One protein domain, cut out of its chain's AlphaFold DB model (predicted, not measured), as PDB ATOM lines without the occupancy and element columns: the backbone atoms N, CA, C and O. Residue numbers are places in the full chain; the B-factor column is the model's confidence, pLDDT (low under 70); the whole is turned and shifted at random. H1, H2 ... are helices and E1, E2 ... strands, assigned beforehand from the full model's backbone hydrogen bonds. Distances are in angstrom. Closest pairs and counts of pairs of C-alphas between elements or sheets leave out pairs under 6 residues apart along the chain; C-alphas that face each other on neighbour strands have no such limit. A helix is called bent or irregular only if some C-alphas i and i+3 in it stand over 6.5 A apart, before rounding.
ATOM      1  N   GLU A   3     -31.515  23.095  78.705       40.66
ATOM      2  CA  GLU A   3     -31.705  21.713  79.145       40.66
ATOM      3  C   GLU A   3     -33.056  21.566  79.844       40.66
ATOM      4  O   GLU A   3     -33.537  22.486  80.515       40.66
ATOM      5  N   LEU A   4     -33.679  20.407  79.637       34.22
ATOM      6  CA  LEU A   4     -34.854  19.950  80.375       34.22
ATOM      7  C   LEU A   4     -34.381  19.447  81.747       34.22
ATOM      8  O   LEU A   4     -33.253  18.993  81.870       34.22
ATOM      9  N   ILE A   5     -35.201  19.517  82.791       46.12
ATOM     10  CA  ILE A   5     -34.868  19.026  84.140       46.12
ATOM     11  C   ILE A   5     -36.123  18.324  84.693       46.12
ATOM     12  O   ILE A   5     -37.214  18.871  84.550       46.12
ATOM     13  N   SER A   6     -36.011  17.122  85.281       43.59
ATOM     14  CA  SER A   6     -37.169  16.317  85.741       43.59
ATOM     15  C   SER A   6     -37.027  15.811  87.176       43.59
ATOM     16  O   SER A   6     -36.034  15.168  87.518       43.59
ATOM     17  N   ALA A   7     -38.061  16.033  87.996       52.06
ATOM     18  CA  ALA A   7     -38.204  15.462  89.338       52.06
ATOM     19  C   ALA A   7     -39.097  14.201  89.353       52.06
ATOM     20  O   ALA A   7     -40.005  14.045  88.535       52.06
ATOM     21  N   LYS A   8     -38.816  13.294  90.300       54.78
ATOM     22  CA  LYS A   8     -39.472  11.989  90.501       54.78
ATOM     23  C   LYS A   8     -40.946  12.180  90.904       54.78
ATOM     24  O   LYS A   8     -41.219  12.926  91.840       54.78
ATOM     25  N   VAL A   9     -41.877  11.515  90.214       60.00
ATOM     26  CA  VAL A   9     -43.325  11.647  90.459       60.00
ATOM     27  C   VAL A   9     -43.802  10.629  91.501       60.00
ATOM     28  O   VAL A   9     -43.455   9.451  91.420       60.00
ATOM     29  N   LEU A  10     -44.591  11.088  92.478       46.75
ATOM     30  CA  LEU A  10     -45.316  10.262  93.449       46.75
ATOM     31  C   LEU A  10     -46.803  10.170  93.063       46.75
ATOM     32  O   LEU A  10     -47.404  11.127  92.585       46.75
ATOM     33  N   CYS A  11     -47.333   8.963  93.249       47.09
ATOM     34  CA  CYS A  11     -48.616   8.416  92.808       47.09
ATOM     35  C   CYS A  11     -49.861   9.065  93.453       47.09
ATOM     36  O   CYS A  11     -49.853   9.264  94.664       47.09
ATOM     37  N   ALA A  12     -50.935   9.289  92.669       42.03
ATOM     38  CA  ALA A  12     -52.338   8.997  93.033       42.03
ATOM     39  C   ALA A  12     -53.344   9.300  91.886       42.03
ATOM     40  O   ALA A  12     -53.467  10.438  91.444       42.03
ATOM     41  N   ALA A  13     -54.101   8.263  91.495       44.31
ATOM     42  CA  ALA A  13     -55.502   8.259  91.025       44.31
ATOM     43  C   ALA A  13     -55.940   8.990  89.730       44.31
ATOM     44  O   ALA A  13     -57.107   9.347  89.602       44.31
ATOM     45  N   ASP A  14     -55.070   9.082  88.727       50.19
ATOM     46  CA  ASP A  14     -55.463   9.102  87.309       50.19
ATOM     47  C   ASP A  14     -54.695   7.952  86.635       50.19
ATOM     48  O   ASP A  14     -53.512   7.782  86.941       50.19
ATOM     49  N   PRO A  15     -55.274   7.162  85.706       68.12
ATOM     50  CA  PRO A  15     -54.480   6.191  84.944       68.12
ATOM     51  C   PRO A  15     -53.399   6.880  84.096       68.12
ATOM     52  O   PRO A  15     -52.511   6.212  83.583       68.12
ATOM     53  N   VAL A  16     -53.480   8.208  83.951       81.94
ATOM     54  CA  VAL A  16     -52.589   9.036  83.150       81.94
ATOM     55  C   VAL A  16     -51.763   9.954  84.048       81.94
ATOM     56  O   VAL A  16     -52.293  10.812  84.753       81.94
ATOM     57  N   LEU A  17     -50.443   9.824  83.970       90.06
ATOM     58  CA  LEU A  17     -49.503  10.655  84.711       90.06
ATOM     59  C   LEU A  17     -49.570  12.118  84.244       90.06
ATOM     60  O   LEU A  17     -49.341  12.417  83.073       90.06
ATOM     61  N   GLN A  18     -49.834  13.052  85.157       92.06
ATOM     62  CA  GLN A  18     -49.849  14.481  84.831       92.06
ATOM     63  C   GLN A  18     -48.468  15.113  85.046       92.06
ATOM     64  O   GLN A  18     -47.968  15.181  86.169       92.06
ATOM     65  N   ILE A  19     -47.868  15.624  83.972       93.31
ATOM     66  CA  ILE A  19     -46.587  16.335  83.995       93.31
ATOM     67  C   ILE A  19     -46.849  17.839  83.914       93.31
ATOM     68  O   ILE A  19     -47.258  18.353  82.872       93.31
ATOM     69  N   ARG A  20     -46.610  18.557  85.017       93.62
ATOM     70  CA  ARG A  20     -46.878  19.997  85.116       93.62
ATOM     71  C   ARG A  20     -45.698  20.836  84.637       93.62
ATOM     72  O   ARG A  20     -44.581  20.673  85.135       93.62
ATOM     73  N   ILE A  21     -45.980  21.775  83.739       93.44
ATOM     74  CA  ILE A  21     -45.036  22.776  83.227       93.44
ATOM     75  C   ILE A  21     -45.499  24.194  83.583       93.44
ATOM     76  O   ILE A  21     -46.678  24.427  83.866       93.44
ATOM     77  N   ARG A  22     -44.570  25.157  83.581       91.88
ATOM     78  CA  ARG A  22     -44.889  26.583  83.780       91.88
ATOM     79  C   ARG A  22     -45.810  27.097  82.660       91.88
ATOM     80  O   ARG A  22     -45.814  26.528  81.579       91.88
ATOM     81  N   ALA A  23     -46.551  28.180  82.897       90.50
ATOM     82  CA  ALA A  23     -47.280  28.906  81.855       90.50
ATOM     83  C   ALA A  23     -46.364  29.719  80.924       90.50
ATOM     84  O   ALA A  23     -45.226  30.072  81.270       90.50
ATOM     85  N   SER A  24     -46.884  30.031  79.737       87.75
ATOM     86  CA  SER A  24     -46.258  30.970  78.808       87.75
ATOM     87  C   SER A  24     -46.126  32.358  79.436       87.75
ATOM     88  O   SER A  24     -47.002  32.788  80.184       87.75
ATOM     89  N   ARG A  25     -45.028  33.068  79.144       80.00
ATOM     90  CA  ARG A  25     -44.826  34.441  79.643       80.00
ATOM     91  C   ARG A  25     -45.627  35.482  78.867       80.00
ATOM     92  O   ARG A  25     -45.926  36.539  79.415       80.00
ATOM     93  N   SER A  26     -45.922  35.203  77.605       81.00
ATOM     94  CA  SER A  26     -46.670  36.078  76.707       81.00
ATOM     95  C   SER A  26     -47.208  35.275  75.525       81.00
ATOM     96  O   SER A  26     -46.765  34.158  75.258       81.00
ATOM     97  N   GLU A  27     -48.129  35.859  74.765       74.00
ATOM     98  CA  GLU A  27     -48.596  35.278  73.498       74.00
ATOM     99  C   GLU A  27     -47.466  35.152  72.459       74.00
ATOM    100  O   GLU A  27     -47.504  34.287  71.590       74.00
ATOM    101  N   SER A  28     -46.423  35.976  72.584       77.12
ATOM    102  CA  SER A  28     -45.239  35.976  71.719       77.12
ATOM    103  C   SER A  28     -44.149  34.969  72.115       77.12
ATOM    104  O   SER A  28     -43.123  34.888  71.437       77.12
ATOM    105  N   ASP A  29     -44.331  34.195  73.188       80.62
ATOM    106  CA  ASP A  29     -43.375  33.166  73.625       80.62
ATOM    107  C   ASP A  29     -43.540  31.884  72.787       80.62
ATOM    108  O   ASP A  29     -43.984  30.834  73.250       80.62
ATOM    109  N   VAL A  30     -43.187  31.979  71.502       83.38
ATOM    110  CA  VAL A  30     -43.305  30.881  70.526       83.38
ATOM    111  C   VAL A  30     -42.495  29.653  70.957       83.38
ATOM    112  O   VAL A  30     -42.899  28.514  70.724       83.38
ATOM    113  N   ALA A  31     -41.365  29.873  71.638       85.31
ATOM    114  CA  ALA A  31     -40.510  28.801  72.137       85.31
ATOM    115  C   ALA A  31     -41.246  27.910  73.151       85.31
ATOM    116  O   ALA A  31     -41.062  26.694  73.149       85.31
ATOM    117  N   HIS A  32     -42.119  28.494  73.974       90.62
ATOM    118  CA  HIS A  32     -42.943  27.746  74.916       90.62
ATOM    119  C   HIS A  32     -43.806  26.687  74.227       90.62
ATOM    120  O   HIS A  32     -43.838  25.535  74.665       90.62
ATOM    121  N   GLY A  33     -44.505  27.081  73.157       90.81
ATOM    122  CA  GLY A  33     -45.377  26.187  72.393       90.81
ATOM    123  C   GLY A  33     -44.600  25.000  71.836       90.81
ATOM    124  O   GLY A  33     -44.979  23.854  72.075       90.81
ATOM    125  N   TYR A  34     -43.449  25.284  71.222       91.50
ATOM    126  CA  TYR A  34     -42.546  24.260  70.704       91.50
ATOM    127  C   TYR A  34     -42.097  23.259  71.784       91.50
ATOM    128  O   TYR A  34     -42.212  22.053  71.579       91.50
ATOM    129  N   PHE A  35     -41.637  23.714  72.956       92.31
ATOM    130  CA  PHE A  35     -41.187  22.786  74.008       92.31
ATOM    131  C   PHE A  35     -42.325  21.963  74.607       92.31
ATOM    132  O   PHE A  35     -42.131  20.787  74.916       92.31
ATOM    133  N   ARG A  36     -43.515  22.555  74.751       93.75
ATOM    134  CA  ARG A  36     -44.712  21.839  75.201       93.75
ATOM    135  C   ARG A  36     -45.075  20.716  74.230       93.75
ATOM    136  O   ARG A  36     -45.335  19.601  74.673       93.75
ATOM    137  N   GLU A  37     -45.100  21.008  72.934       93.88
ATOM    138  CA  GLU A  37     -45.433  20.033  71.888       93.88
ATOM    139  C   GLU A  37     -44.379  18.935  71.781       93.88
ATOM    140  O   GLU A  37     -44.727  17.758  71.722       93.88
ATOM    141  N   LEU A  38     -43.096  19.294  71.863       93.88
ATOM    142  CA  LEU A  38     -42.003  18.328  71.893       93.88
ATOM    143  C   LEU A  38     -42.110  17.381  73.096       93.88
ATOM    144  O   LEU A  38     -41.920  16.175  72.949       93.88
ATOM    145  N   LEU A  39     -42.430  17.910  74.281       95.00
ATOM    146  CA  LEU A  39     -42.631  17.095  75.476       95.00
ATOM    147  C   LEU A  39     -43.850  16.178  75.328       95.00
ATOM    148  O   LEU A  39     -43.763  15.005  75.675       95.00
ATOM    149  N   ALA A  40     -44.963  16.686  74.797       95.44
ATOM    150  CA  ALA A  40     -46.155  15.880  74.549       95.44
ATOM    151  C   ALA A  40     -45.865  14.726  73.575       95.44
ATOM    152  O   ALA A  40     -46.212  13.586  73.871       95.44
ATOM    153  N   LEU A  41     -45.152  15.006  72.480       95.56
ATOM    154  CA  LEU A  41     -44.727  14.000  71.509       95.56
ATOM    155  C   LEU A  41     -43.807  12.948  72.139       95.56
ATOM    156  O   LEU A  41     -43.954  11.758  71.869       95.56
ATOM    157  N   ALA A  42     -42.861  13.369  72.983       94.44
ATOM    158  CA  ALA A  42     -41.978  12.444  73.684       94.44
ATOM    159  C   ALA A  42     -42.774  11.499  74.596       94.44
ATOM    160  O   ALA A  42     -42.576  10.292  74.522       94.44
ATOM    161  N   LEU A  43     -43.708  12.036  75.392       94.62
ATOM    162  CA  LEU A  43     -44.557  11.242  76.285       94.62
ATOM    163  C   LEU A  43     -45.457  10.266  75.519       94.62
ATOM    164  O   LEU A  43     -45.606   9.126  75.948       94.62
ATOM    165  N   GLU A  44     -46.019  10.690  74.384       95.19
ATOM    166  CA  GLU A  44     -46.817   9.831  73.503       95.19
ATOM    167  C   GLU A  44     -45.983   8.664  72.961       95.19
ATOM    168  O   GLU A  44     -46.397   7.511  73.041       95.19
ATOM    169  N   LYS A  45     -44.771   8.943  72.467       95.25
ATOM    170  CA  LYS A  45     -43.869   7.925  71.906       95.25
ATOM    171  C   LYS A  45     -43.362   6.922  72.938       95.25
ATOM    172  O   LYS A  45     -42.991   5.817  72.562       95.25
ATOM    173  N   THR A  46     -43.323   7.305  74.210       94.38
ATOM    174  CA  THR A  46     -42.850   6.454  75.307       94.38
ATOM    175  C   THR A  46     -43.988   5.831  76.120       94.38
ATOM    176  O   THR A  46     -43.723   5.169  77.122       94.38
ATOM    177  N   ALA A  47     -45.246   6.041  75.719       93.69
ATOM    178  CA  ALA A  47     -46.412   5.588  76.474       93.69
ATOM    179  C   ALA A  47     -46.476   4.057  76.610       93.69
ATOM    180  O   ALA A  47     -46.869   3.563  77.665       93.69
ATOM    181  N   ASP A  48     -46.033   3.319  75.589       92.75
ATOM    182  CA  ASP A  48     -46.011   1.850  75.602       92.75
ATOM    183  C   ASP A  48     -45.037   1.279  76.651       92.75
ATOM    184  O   ASP A  48     -45.263   0.196  77.185       92.75
ATOM    185  N   GLU A  49     -43.963   2.009  76.972       94.81
ATOM    186  CA  GLU A  49     -42.918   1.564  77.905       94.81
ATOM    187  C   GLU A  49     -43.142   2.084  79.335       94.81
ATOM    188  O   GLU A  49     -42.944   1.348  80.301       94.81
ATOM    189  N   TYR A  50     -43.575   3.341  79.487       91.06
ATOM    190  CA  TYR A  50     -43.668   4.016  80.794       91.06
ATOM    191  C   TYR A  50     -45.103   4.314  81.247       91.06
ATOM    192  O   TYR A  50     -45.306   4.841  82.343       91.06
ATOM    193  N   GLY A  51     -46.098   3.969  80.429       92.19
ATOM    194  CA  GLY A  51     -47.503   4.273  80.666       92.19
ATOM    195  C   GLY A  51     -47.925   5.649  80.134       92.19
ATOM    196  O   GLY A  51     -47.092   6.492  79.786       92.19
ATOM    197  N   PRO A  52     -49.242   5.904  80.053       92.81
ATOM    198  CA  PRO A  52     -49.760   7.135  79.479       92.81
ATOM    199  C   PRO A  52     -49.471   8.335  80.387       92.81
ATOM    200  O   PRO A  52     -49.682   8.302  81.601       92.81
ATOM    201  N   ALA A  53     -49.052   9.442  79.778       93.81
ATOM    202  CA  ALA A  53     -48.798  10.703  80.461       93.81
ATOM    203  C   ALA A  53     -49.323  11.889  79.643       93.81
ATOM    204  O   ALA A  53     -49.423  11.824  78.418       93.81
ATOM    205  N   LYS A  54     -49.661  12.991  80.317       93.88
ATOM    206  CA  LYS A  54     -50.143  14.229  79.688       93.88
ATOM    207  C   LYS A  54     -49.420  15.443  80.245       93.88
ATOM    208  O   LYS A  54     -49.174  15.544  81.446       93.88
ATOM    209  N   VAL A  55     -49.135  16.394  79.361       94.69
ATOM    210  CA  VAL A  55     -48.578  17.695  79.736       94.69
ATOM    211  C   VAL A  55     -49.705  18.607  80.211       94.69
ATOM    212  O   VAL A  55     -50.688  18.806  79.501       94.69
ATOM    213  N   VAL A  56     -49.549  19.185  81.400       93.75
ATOM    214  CA  VAL A  56     -50.496  20.133  81.996       93.75
ATOM    215  C   VAL A  56     -49.783  21.459  82.229       93.75
ATOM    216  O   VAL A  56     -48.734  21.514  82.868       93.75
ATOM    217  N   VAL A  57     -50.355  22.547  81.724       92.12
ATOM    218  CA  VAL A  57     -49.842  23.895  81.985       92.12
ATOM    219  C   VAL A  57     -50.405  24.379  83.316       92.12
ATOM    220  O   VAL A  57     -51.616  24.360  83.525       92.12
ATOM    221  N   THR A  58     -49.535  24.799  84.231       89.12
ATOM    222  CA  THR A  58     -49.967  25.370  85.512       89.12
ATOM    223  C   THR A  58     -50.674  26.712  85.308       89.12
ATOM    224  O   THR A  58     -50.282  27.500  84.450       89.12
ATOM    225  N   SER A  59     -51.682  27.013  86.129       85.25
ATOM    226  CA  SER A  59     -52.345  28.327  86.151       85.25
ATOM    227  C   SER A  59     -51.534  29.397  86.895       85.25
ATOM    228  O   SER A  59     -51.888  30.575  86.883       85.25
ATOM    229  N   LEU A  60     -50.437  29.003  87.550       83.69
ATOM    230  CA  LEU A  60     -49.567  29.909  88.288       83.69
ATOM    231  C   LEU A  60     -48.799  30.838  87.337       83.69
ATOM    232  O   LEU A  60     -47.918  30.402  86.591       83.69
ATOM    233  N   ASN A  61     -49.064  32.141  87.438       82.44
ATOM    234  CA  ASN A  61     -48.260  33.163  86.775       82.44
ATOM    235  C   ASN A  61     -46.994  33.455  87.596       82.44
ATOM    236  O   ASN A  61     -46.982  34.317  88.475       82.44
ATOM    237  N   ILE A  62     -45.934  32.686  87.348       87.50
ATOM    238  CA  ILE A  62     -44.685  32.755  88.113       87.50
ATOM    239  C   ILE A  62     -43.466  32.946  87.217       87.50
ATOM    240  O   ILE A  62     -43.412  32.507  86.067       87.50
ATOM    241  N   THR A  63     -42.435  33.578  87.773       87.94
ATOM    242  CA  THR A  63     -41.151  33.741  87.087       87.94
ATOM    243  C   THR A  63     -40.434  32.397  86.929       87.94
ATOM    244  O   THR A  63     -40.677  31.452  87.679       87.94
ATOM    245  N   GLN A  64     -39.487  32.317  85.987       86.56
ATOM    246  CA  GLN A  64     -38.684  31.096  85.799       86.56
ATOM    247  C   GLN A  64     -37.891  30.756  87.067       86.56
ATOM    248  O   GLN A  64     -37.824  29.599  87.457       86.56
ATOM    249  N   ASN A  65     -37.338  31.759  87.757       88.06
ATOM    250  CA  ASN A  65     -36.587  31.517  88.989       88.06
ATOM    251  C   ASN A  65     -37.469  30.887  90.082       88.06
ATOM    252  O   ASN A  65     -37.048  29.967  90.782       88.06
ATOM    253  N   ARG A  66     -38.725  31.340  90.190       89.06
ATOM    254  CA  ARG A  66     -39.696  30.762  91.121       89.06
ATOM    255  C   ARG A  66     -40.105  29.350  90.703       89.06
ATOM    256  O   ARG A  66     -40.187  28.477  91.560       89.06
ATOM    257  N   ALA A  67     -40.297  29.111  89.410       89.44
ATOM    258  CA  ALA A  67     -40.592  27.781  88.892       89.44
ATOM    259  C   ALA A  67     -39.478  26.768  89.169       89.44
ATOM    260  O   ALA A  67     -39.769  25.677  89.654       89.44
ATOM    261  N   LEU A  68     -38.212  27.156  88.984       89.56
ATOM    262  CA  LEU A  68     -37.068  26.316  89.349       89.56
ATOM    263  C   LEU A  68     -37.102  25.940  90.835       89.56
ATOM    264  O   LEU A  68     -36.950  24.772  91.172       89.56
ATOM    265  N   SER A  69     -37.417  26.887  91.727       88.75
ATOM    266  CA  SER A  69     -37.531  26.585  93.163       88.75
ATOM    267  C   SER A  69     -38.647  25.585  93.507       88.75
ATOM    268  O   SER A  69     -38.581  24.932  94.549       88.75
ATOM    269  N   TYR A  70     -39.659  25.439  92.643       89.31
ATOM    270  CA  TYR A  70     -40.732  24.460  92.827       89.31
ATOM    271  C   TYR A  70     -40.364  23.053  92.355       89.31
ATOM    272  O   TYR A  70     -40.976  22.104  92.841       89.31
ATOM    273  N   LEU A  71     -39.341  22.890  91.506       89.06
ATOM    274  CA  LEU A  71     -38.898  21.570  91.039       89.06
ATOM    275  C   LEU A  71     -38.487  20.652  92.197       89.06
ATOM    276  O   LEU A  71     -38.766  19.459  92.162       89.06
ATOM    277  N   ASN A  72     -37.895  21.213  93.255       80.56
ATOM    278  CA  ASN A  72     -37.472  20.450  94.436       80.56
ATOM    279  C   ASN A  72     -38.633  20.023  95.339       80.56
ATOM    280  O   ASN A  72     -38.484  19.097  96.127       80.56
ATOM    281  N   LYS A  73     -39.774  20.715  95.251       78.00
ATOM    282  CA  LYS A  73     -40.958  20.429  96.071       78.00
ATOM    283  C   LYS A  73     -41.953  19.519  95.362       78.00
ATOM    284  O   LYS A  73     -42.836  18.986  96.013       78.00
ATOM    285  N   SER A  74     -41.843  19.354  94.040       69.19
ATOM    286  CA  SER A  74     -42.753  18.564  93.191       69.19
ATOM    287  C   SER A  74     -44.253  18.923  93.259       69.19
ATOM    288  O   SER A  74     -45.051  18.298  92.565       69.19
ATOM    289  N   ASP A  75     -44.638  19.964  94.004       72.94
ATOM    290  CA  ASP A  75     -46.045  20.333  94.223       72.94
ATOM    291  C   ASP A  75     -46.681  21.087  93.048       72.94
ATOM    292  O   ASP A  75     -47.867  20.930  92.762       72.94
ATOM    293  N   HIS A  76     -45.911  21.933  92.358       84.62
ATOM    294  CA  HIS A  76     -46.471  22.876  91.378       84.62
ATOM    295  C   HIS A  76     -45.936  22.702  89.959       84.62
ATOM    296  O   HIS A  76     -46.657  22.976  89.000       84.62
ATOM    297  N   ILE A  77     -44.680  22.273  89.821       91.31
ATOM    298  CA  ILE A  77     -43.997  22.082  88.540       91.31
ATOM    299  C   ILE A  77     -43.157  20.813  88.629       91.31
ATOM    300  O   ILE A  77     -42.413  20.624  89.590       91.31
ATOM    301  N   ASN A  78     -43.269  19.962  87.610       91.69
ATOM    302  CA  ASN A  78     -42.480  18.740  87.476       91.69
ATOM    303  C   ASN A  78     -41.299  18.930  86.518       91.69
ATOM    304  O   ASN A  78     -40.243  18.331  86.727       91.69
ATOM    305  N   ILE A  79     -41.497  19.745  85.474       92.31
ATOM    306  CA  ILE A  79     -40.524  20.012  84.412       92.31
ATOM    307  C   ILE A  79     -40.558  21.506  84.045       92.31
ATOM    308  O   ILE A  79     -41.626  22.089  83.868       92.31
ATOM    309  N   ASP A  80     -39.386  22.121  83.896       91.88
ATOM    310  CA  ASP A  80     -39.210  23.445  83.276       91.88
ATOM    311  C   ASP A  80     -37.931  23.418  82.419       91.88
ATOM    312  O   ASP A  80     -37.105  22.506  82.531       91.88
ATOM    313  N   TRP A  81     -37.770  24.421  81.562       89.94
ATOM    314  CA  TRP A  81     -36.588  24.616  80.729       89.94
ATOM    315  C   TRP A  81     -35.886  25.914  81.111       89.94
ATOM    316  O   TRP A  81     -36.488  26.987  81.246       89.94
ATOM    317  N   ALA A  82     -34.570  25.822  81.269       88.44
ATOM    318  CA  ALA A  82     -33.722  26.953  81.598       88.44
ATOM    319  C   ALA A  82     -32.339  26.798  80.961       88.44
ATOM    320  O   ALA A  82     -31.955  25.726  80.494       88.44
ATOM    321  N   GLY A  83     -31.584  27.896  80.924       84.44
ATOM    322  CA  GLY A  83     -30.178  27.833  80.540       84.44
ATOM    323  C   GLY A  83     -29.379  26.953  81.507       84.44
ATOM    324  O   GLY A  83     -29.590  27.030  82.724       84.44
ATOM    325  N   THR A  84     -28.467  26.151  80.960       83.69
ATOM    326  CA  THR A  84     -27.560  25.284  81.723       83.69
ATOM    327  C   THR A  84     -26.546  26.111  82.522       83.69
ATOM    328  O   THR A  84     -25.934  27.032  81.978       83.69
ATOM    329  N   ASN A  85     -26.338  25.772  83.798       88.56
ATOM    330  CA  ASN A  85     -25.146  26.151  84.565       88.56
ATOM    331  C   ASN A  85     -24.787  25.037  85.568       88.56
ATOM    332  O   ASN A  85     -25.621  24.182  85.880       88.56
ATOM    333  N   LYS A  86     -23.553  25.066  86.088       91.44
ATOM    334  CA  LYS A  86     -23.030  24.027  86.992       91.44
ATOM    335  C   LYS A  86     -23.842  23.919  88.285       91.44
ATOM    336  O   LYS A  86     -24.118  22.823  88.767       91.44
ATOM    337  N   GLU A  87     -24.257  25.056  88.830       91.19
ATOM    338  CA  GLU A  87     -24.996  25.134  90.088       91.19
ATOM    339  C   GLU A  87     -26.385  24.483  89.966       91.19
ATOM    340  O   GLU A  87     -26.815  23.747  90.853       91.19
ATOM    341  N   ARG A  88     -27.080  24.690  88.842       89.56
ATOM    342  CA  ARG A  88     -28.402  24.125  88.538       89.56
ATOM    343  C   ARG A  88     -28.327  22.636  88.267       89.56
ATOM    344  O   ARG A  88     -29.191  21.923  88.752       89.56
ATOM    345  N   GLU A  89     -27.308  22.172  87.547       91.12
ATOM    346  CA  GLU A  89     -27.097  20.734  87.330       91.12
ATOM    347  C   GLU A  89     -26.761  19.984  88.623       91.12
ATOM    348  O   GLU A  89     -27.040  18.795  88.734       91.12
ATOM    349  N   THR A  90     -26.182  20.677  89.607       91.38
ATOM    350  CA  THR A  90     -25.944  20.109  90.940       91.38
ATOM    351  C   THR A  90     -27.217  20.125  91.790       91.38
ATOM    352  O   THR A  90     -27.470  19.199  92.553       91.38
ATOM    353  N   THR A  91     -28.026  21.182  91.662       90.88
ATOM    354  CA  THR A  91     -29.227  21.396  92.487       90.88
ATOM    355  C   THR A  91     -30.438  20.598  92.001       90.88
ATOM    356  O   THR A  91     -31.256  20.171  92.810       90.88
ATOM    357  N   TYR A  92     -30.579  20.413  90.689       90.69
ATOM    358  CA  TYR A  92     -31.731  19.777  90.055       90.69
ATOM    359  C   TYR A  92     -31.284  18.647  89.124       90.69
ATOM    360  O   TYR A  92     -30.142  18.621  88.682       90.69
ATOM    361  N   ARG A  93     -32.188  17.726  88.770       91.25
ATOM    362  CA  ARG A  93     -31.875  16.586  87.891       91.25
ATOM    363  C   ARG A  93     -31.991  16.947  86.399       91.25
ATOM    364  O   ARG A  93     -33.121  17.052  85.915       91.25
ATOM    365  N   PRO A  94     -30.880  17.070  85.646       91.31
ATOM    366  CA  PRO A  94     -30.929  17.442  84.237       91.31
ATOM    367  C   PRO A  94     -31.378  16.289  83.329       91.31
ATOM    368  O   PRO A  94     -31.075  15.118  83.556       91.31
ATOM    369  N   ILE A  95     -32.071  16.654  82.257       91.31
ATOM    370  CA  ILE A  95     -32.404  15.873  81.067       91.31
ATOM    371  C   ILE A  95     -31.593  16.486  79.920       91.31
ATOM    372  O   ILE A  95     -31.908  17.556  79.387       91.31
ATOM    373  N   ARG A  96     -30.526  15.785  79.534       88.81
ATOM    374  CA  ARG A  96     -29.535  16.265  78.565       88.81
ATOM    375  C   ARG A  96     -29.993  16.039  77.127       88.81
ATOM    376  O   ARG A  96     -29.473  15.175  76.429       88.81
ATOM    377  N   VAL A  97     -30.977  16.825  76.695       88.25
ATOM    378  CA  VAL A  97     -31.472  16.851  75.312       88.25
ATOM    379  C   VAL A  97     -31.315  18.268  74.750       88.25
ATOM    380  O   VAL A  97     -31.815  19.220  75.355       88.25
ATOM    381  N   PRO A  98     -30.631  18.452  73.605       85.56
ATOM    382  CA  PRO A  98     -30.397  19.772  73.034       85.56
ATOM    383  C   PRO A  98     -31.670  20.338  72.387       85.56
ATOM    384  O   PRO A  98     -31.860  20.236  71.178       85.56
ATOM    385  N   LEU A  99     -32.508  21.013  73.178       88.19
ATOM    386  CA  LEU A  99     -33.793  21.580  72.735       88.19
ATOM    387  C   LEU A  99     -33.691  22.512  71.519       88.19
ATOM    388  O   LEU A  99     -34.556  22.509  70.649       88.19
ATOM    389  N   ASN A 100     -32.615  23.298  71.475       86.12
ATOM    390  CA  ASN A 100     -32.358  24.276  70.421       86.12
ATOM    391  C   ASN A 100     -31.250  23.818  69.457       86.12
ATOM    392  O   ASN A 100     -30.749  24.654  68.719       86.12
ATOM    393  N   LEU A 101     -30.777  22.563  69.517       84.50
ATOM    394  CA  LEU A 101     -29.737  22.014  68.621       84.50
ATOM    395  C   LEU A 101     -28.489  22.911  68.422       84.50
ATOM    396  O   LEU A 101     -27.892  22.945  67.353       84.50
ATOM    397  N   GLY A 102     -28.097  23.687  69.440       82.94
ATOM    398  CA  GLY A 102     -26.958  24.614  69.351       82.94
ATOM    399  C   GLY A 102     -27.241  25.965  68.673       82.94
ATOM    400  O   GLY A 102     -26.338  26.796  68.600       82.94
ATOM    401  N   LEU A 103     -28.484  26.250  68.269       85.88
ATOM    402  CA  LEU A 103     -28.885  27.481  67.567       85.88
ATOM    403  C   LEU A 103     -28.518  28.777  68.303       85.88
ATOM    404  O   LEU A 103     -28.267  29.789  67.661       85.88
ATOM    405  N   LEU A 104     -28.417  28.755  69.636       81.00
ATOM    406  CA  LEU A 104     -27.983  29.924  70.418       81.00
ATOM    407  C   LEU A 104     -26.540  30.367  70.106       81.00
ATOM    408  O   LEU A 104     -26.188  31.513  70.367       81.00
ATOM    409  N   GLY A 105     -25.704  29.468  69.578       82.25
ATOM    410  CA  GLY A 105     -24.351  29.781  69.115       82.25
ATOM    411  C   GLY A 105     -24.281  30.163  67.636       82.25
ATOM    412  O   GLY A 105     -23.223  30.584  67.172       82.25
ATOM    413  N   TYR A 106     -25.379  30.029  66.890       87.44
ATOM    414  CA  TYR A 106     -25.391  30.272  65.454       87.44
ATOM    415  C   TYR A 106     -25.484  31.776  65.166       87.44
ATOM    416  O   TYR A 106     -26.346  32.480  65.692       87.44
ATOM    417  N   ARG A 107     -24.580  32.291  64.329       87.31
ATOM    418  CA  ARG A 107     -24.542  33.709  63.945       87.31
ATOM    419  C   ARG A 107     -25.014  33.853  62.503       87.31
ATOM    420  O   ARG A 107     -24.283  33.527  61.577       87.31
ATOM    421  N   MET A 108     -26.239  34.343  62.323       82.75
ATOM    422  CA  MET A 108     -26.765  34.713  61.006       82.75
ATOM    423  C   MET A 108     -26.516  36.193  60.745       82.75
ATOM    424  O   MET A 108     -26.816  37.036  61.590       82.75
ATOM    425  N   LEU A 109     -26.008  36.514  59.558       83.56
ATOM    426  CA  LEU A 109     -25.987  37.887  59.071       83.56
ATOM    427  C   LEU A 109     -27.406  38.262  58.637       83.56
ATOM    428  O   LEU A 109     -27.896  37.799  57.609       83.56
ATOM    429  N   ALA A 110     -28.076  39.088  59.435       83.19
ATOM    430  CA  ALA A 110     -29.363  39.655  59.068       83.19
ATOM    431  C   ALA A 110     -29.134  40.950  58.280       83.19
ATOM    432  O   ALA A 110     -28.595  41.920  58.811       83.19
ATOM    433  N   ILE A 111     -29.557  40.973  57.016       85.38
ATOM    434  CA  ILE A 111     -29.583  42.187  56.201       85.38
ATOM    435  C   ILE A 111     -31.011  42.470  55.746       85.38
ATOM    436  O   ILE A 111     -31.731  41.562  55.332       85.38
ATOM    437  N   SER A 112     -31.428  43.737  55.813       86.06
ATOM    438  CA  SER A 112     -32.676  44.153  55.170       86.06
ATOM    439  C   SER A 112     -32.587  43.869  53.670       86.06
ATOM    440  O   SER A 112     -31.538  44.107  53.063       86.06
ATOM    441  N   LYS A 113     -33.686  43.404  53.058       83.75
ATOM    442  CA  LYS A 113     -33.755  43.157  51.605       83.75
ATOM    443  C   LYS A 113     -33.253  44.360  50.799       83.75
ATOM    444  O   LYS A 113     -32.545  44.174  49.816       83.75
ATOM    445  N   GLU A 114     -33.548  45.570  51.266       87.25
ATOM    446  CA  GLU A 114     -33.150  46.835  50.637       87.25
ATOM    447  C   GLU A 114     -31.631  47.058  50.621       87.25
ATOM    448  O   GLU A 114     -31.099  47.691  49.715       87.25
ATOM    449  N   LYS A 115     -30.901  46.509  51.601       80.81
ATOM    450  CA  LYS A 115     -29.459  46.744  51.781       80.81
ATOM    451  C   LYS A 115     -28.581  45.634  51.204       80.81
ATOM    452  O   LYS A 115     -27.363  45.697  51.341       80.81
ATOM    453  N   LYS A 116     -29.159  44.644  50.512       77.56
ATOM    454  CA  LYS A 116     -28.442  43.480  49.953       77.56
ATOM    455  C   LYS A 116     -27.201  43.856  49.120       77.56
ATOM    456  O   LYS A 116     -26.212  43.133  49.160       77.56
ATOM    457  N   GLY A 117     -27.223  44.997  48.420       78.88
ATOM    458  CA  GLY A 117     -26.107  45.481  47.594       78.88
ATOM    459  C   GLY A 117     -24.826  45.862  48.356       78.88
ATOM    460  O   GLY A 117     -23.752  45.866  47.760       78.88
ATOM    461  N   TYR A 118     -24.903  46.126  49.666       72.94
ATOM    462  CA  TYR A 118     -23.738  46.503  50.480       72.94
ATOM    463  C   TYR A 118     -22.811  45.320  50.809       72.94
ATOM    464  O   TYR A 118     -21.650  45.536  51.137       72.94
ATOM    465  N   LEU A 119     -23.281  44.072  50.679       68.19
ATOM    466  CA  LEU A 119     -22.501  42.878  51.043       68.19
ATOM    467  C   LEU A 119     -21.374  42.532  50.058       68.19
ATOM    468  O   LEU A 119     -20.483  41.772  50.414       68.19
TER     469      LEU A 119
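What this domain is: This is residues 3 to 119 of the 127 residues of an uncharacterized protein of Candidatus Handelsmanbacteria bacterium (UniProt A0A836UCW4). Look first for a small body in which the parallel pair of short strands E2 and E3 has the long helix H1 packed on it, mostly on E3, and the antiparallel pair E1 and E4 meets it where the end of E2 comes up to the start of E4. H3 packs on E4, and beyond the body residues 101 to 110 stick out as a long arm that leads to the small helix H5, of which residues 113 to 118 stand free. The 117 printed residues hold five named helices and four named strands, in the order E1 E2 H1 H2 E3 H3 E4 H4 H5, a mixed class. The whole is loose, with a radius of gyration of the C-alphas of 17.6 A, and spans 64 by 32 by 26 A, only just elongated.

Where its parts are: Find C-alpha 17 at (-49.503, 10.655, 84.711), where E2, residues 17 to 21, begins; it runs 13.0 A. Its neighbour E3, residues 53 to 57, runs 13.3 A. Between them in the chain come H1, residues 30 to 45, which runs 23.0 A from C-alpha 30 at (-43.305, 30.881, 70.526), and H2, residues 47 to 50. E1 is residues 3 to 6, and E4, residues 79 to 83, runs 13.5 A. H3 is residues 64 to 71 and H4 residues 86 to 91. H5, residues 113 to 119, is irregular, with C-alphas 114 and 117 7.8 A apart, and ends at C-alpha 119, (-22.501, 42.878, 51.043).

How they stand to each other: Start at E2 and E3, parallel at 29 degrees, where N 19 and O 54 are 2.8 A apart, within hydrogen-bond range. E2, H1, H2 and E3 form a strand-helix-strand unit, two parallel neighbour strands with helices between, and its crossover is right-handed. The closest C-alphas of H1 and E3 are those of Leu 43 and Ala 53, 6.0 A apart. H1 and H2 meet only through their link. The closest C-alphas of E2 and E4 are those of Ile 21 and Ile 79, 5.4 A apart. E4 and E1 are antiparallel at 150 degrees, with N 3 and O 82 3.2 A apart. The closest C-alphas of H3 and E4 are those of Leu 71 and Ile 79, 7.0 A apart. Every O i to N i+4 pair is within range in H1, H3 and H4; H2 is too short for one, and H5 has 0 of 3, but 3 of 4 O i to N i+3 pairs.

The domain as a whole: The C-alphas farthest apart, those of Ala 13 and Gly 117, are 64.3 A apart. The printed part has no cut, and the link from H4 to H5, 21 residues, is long. Confidence is under 70 at residues 3 to 15, 74 and 119.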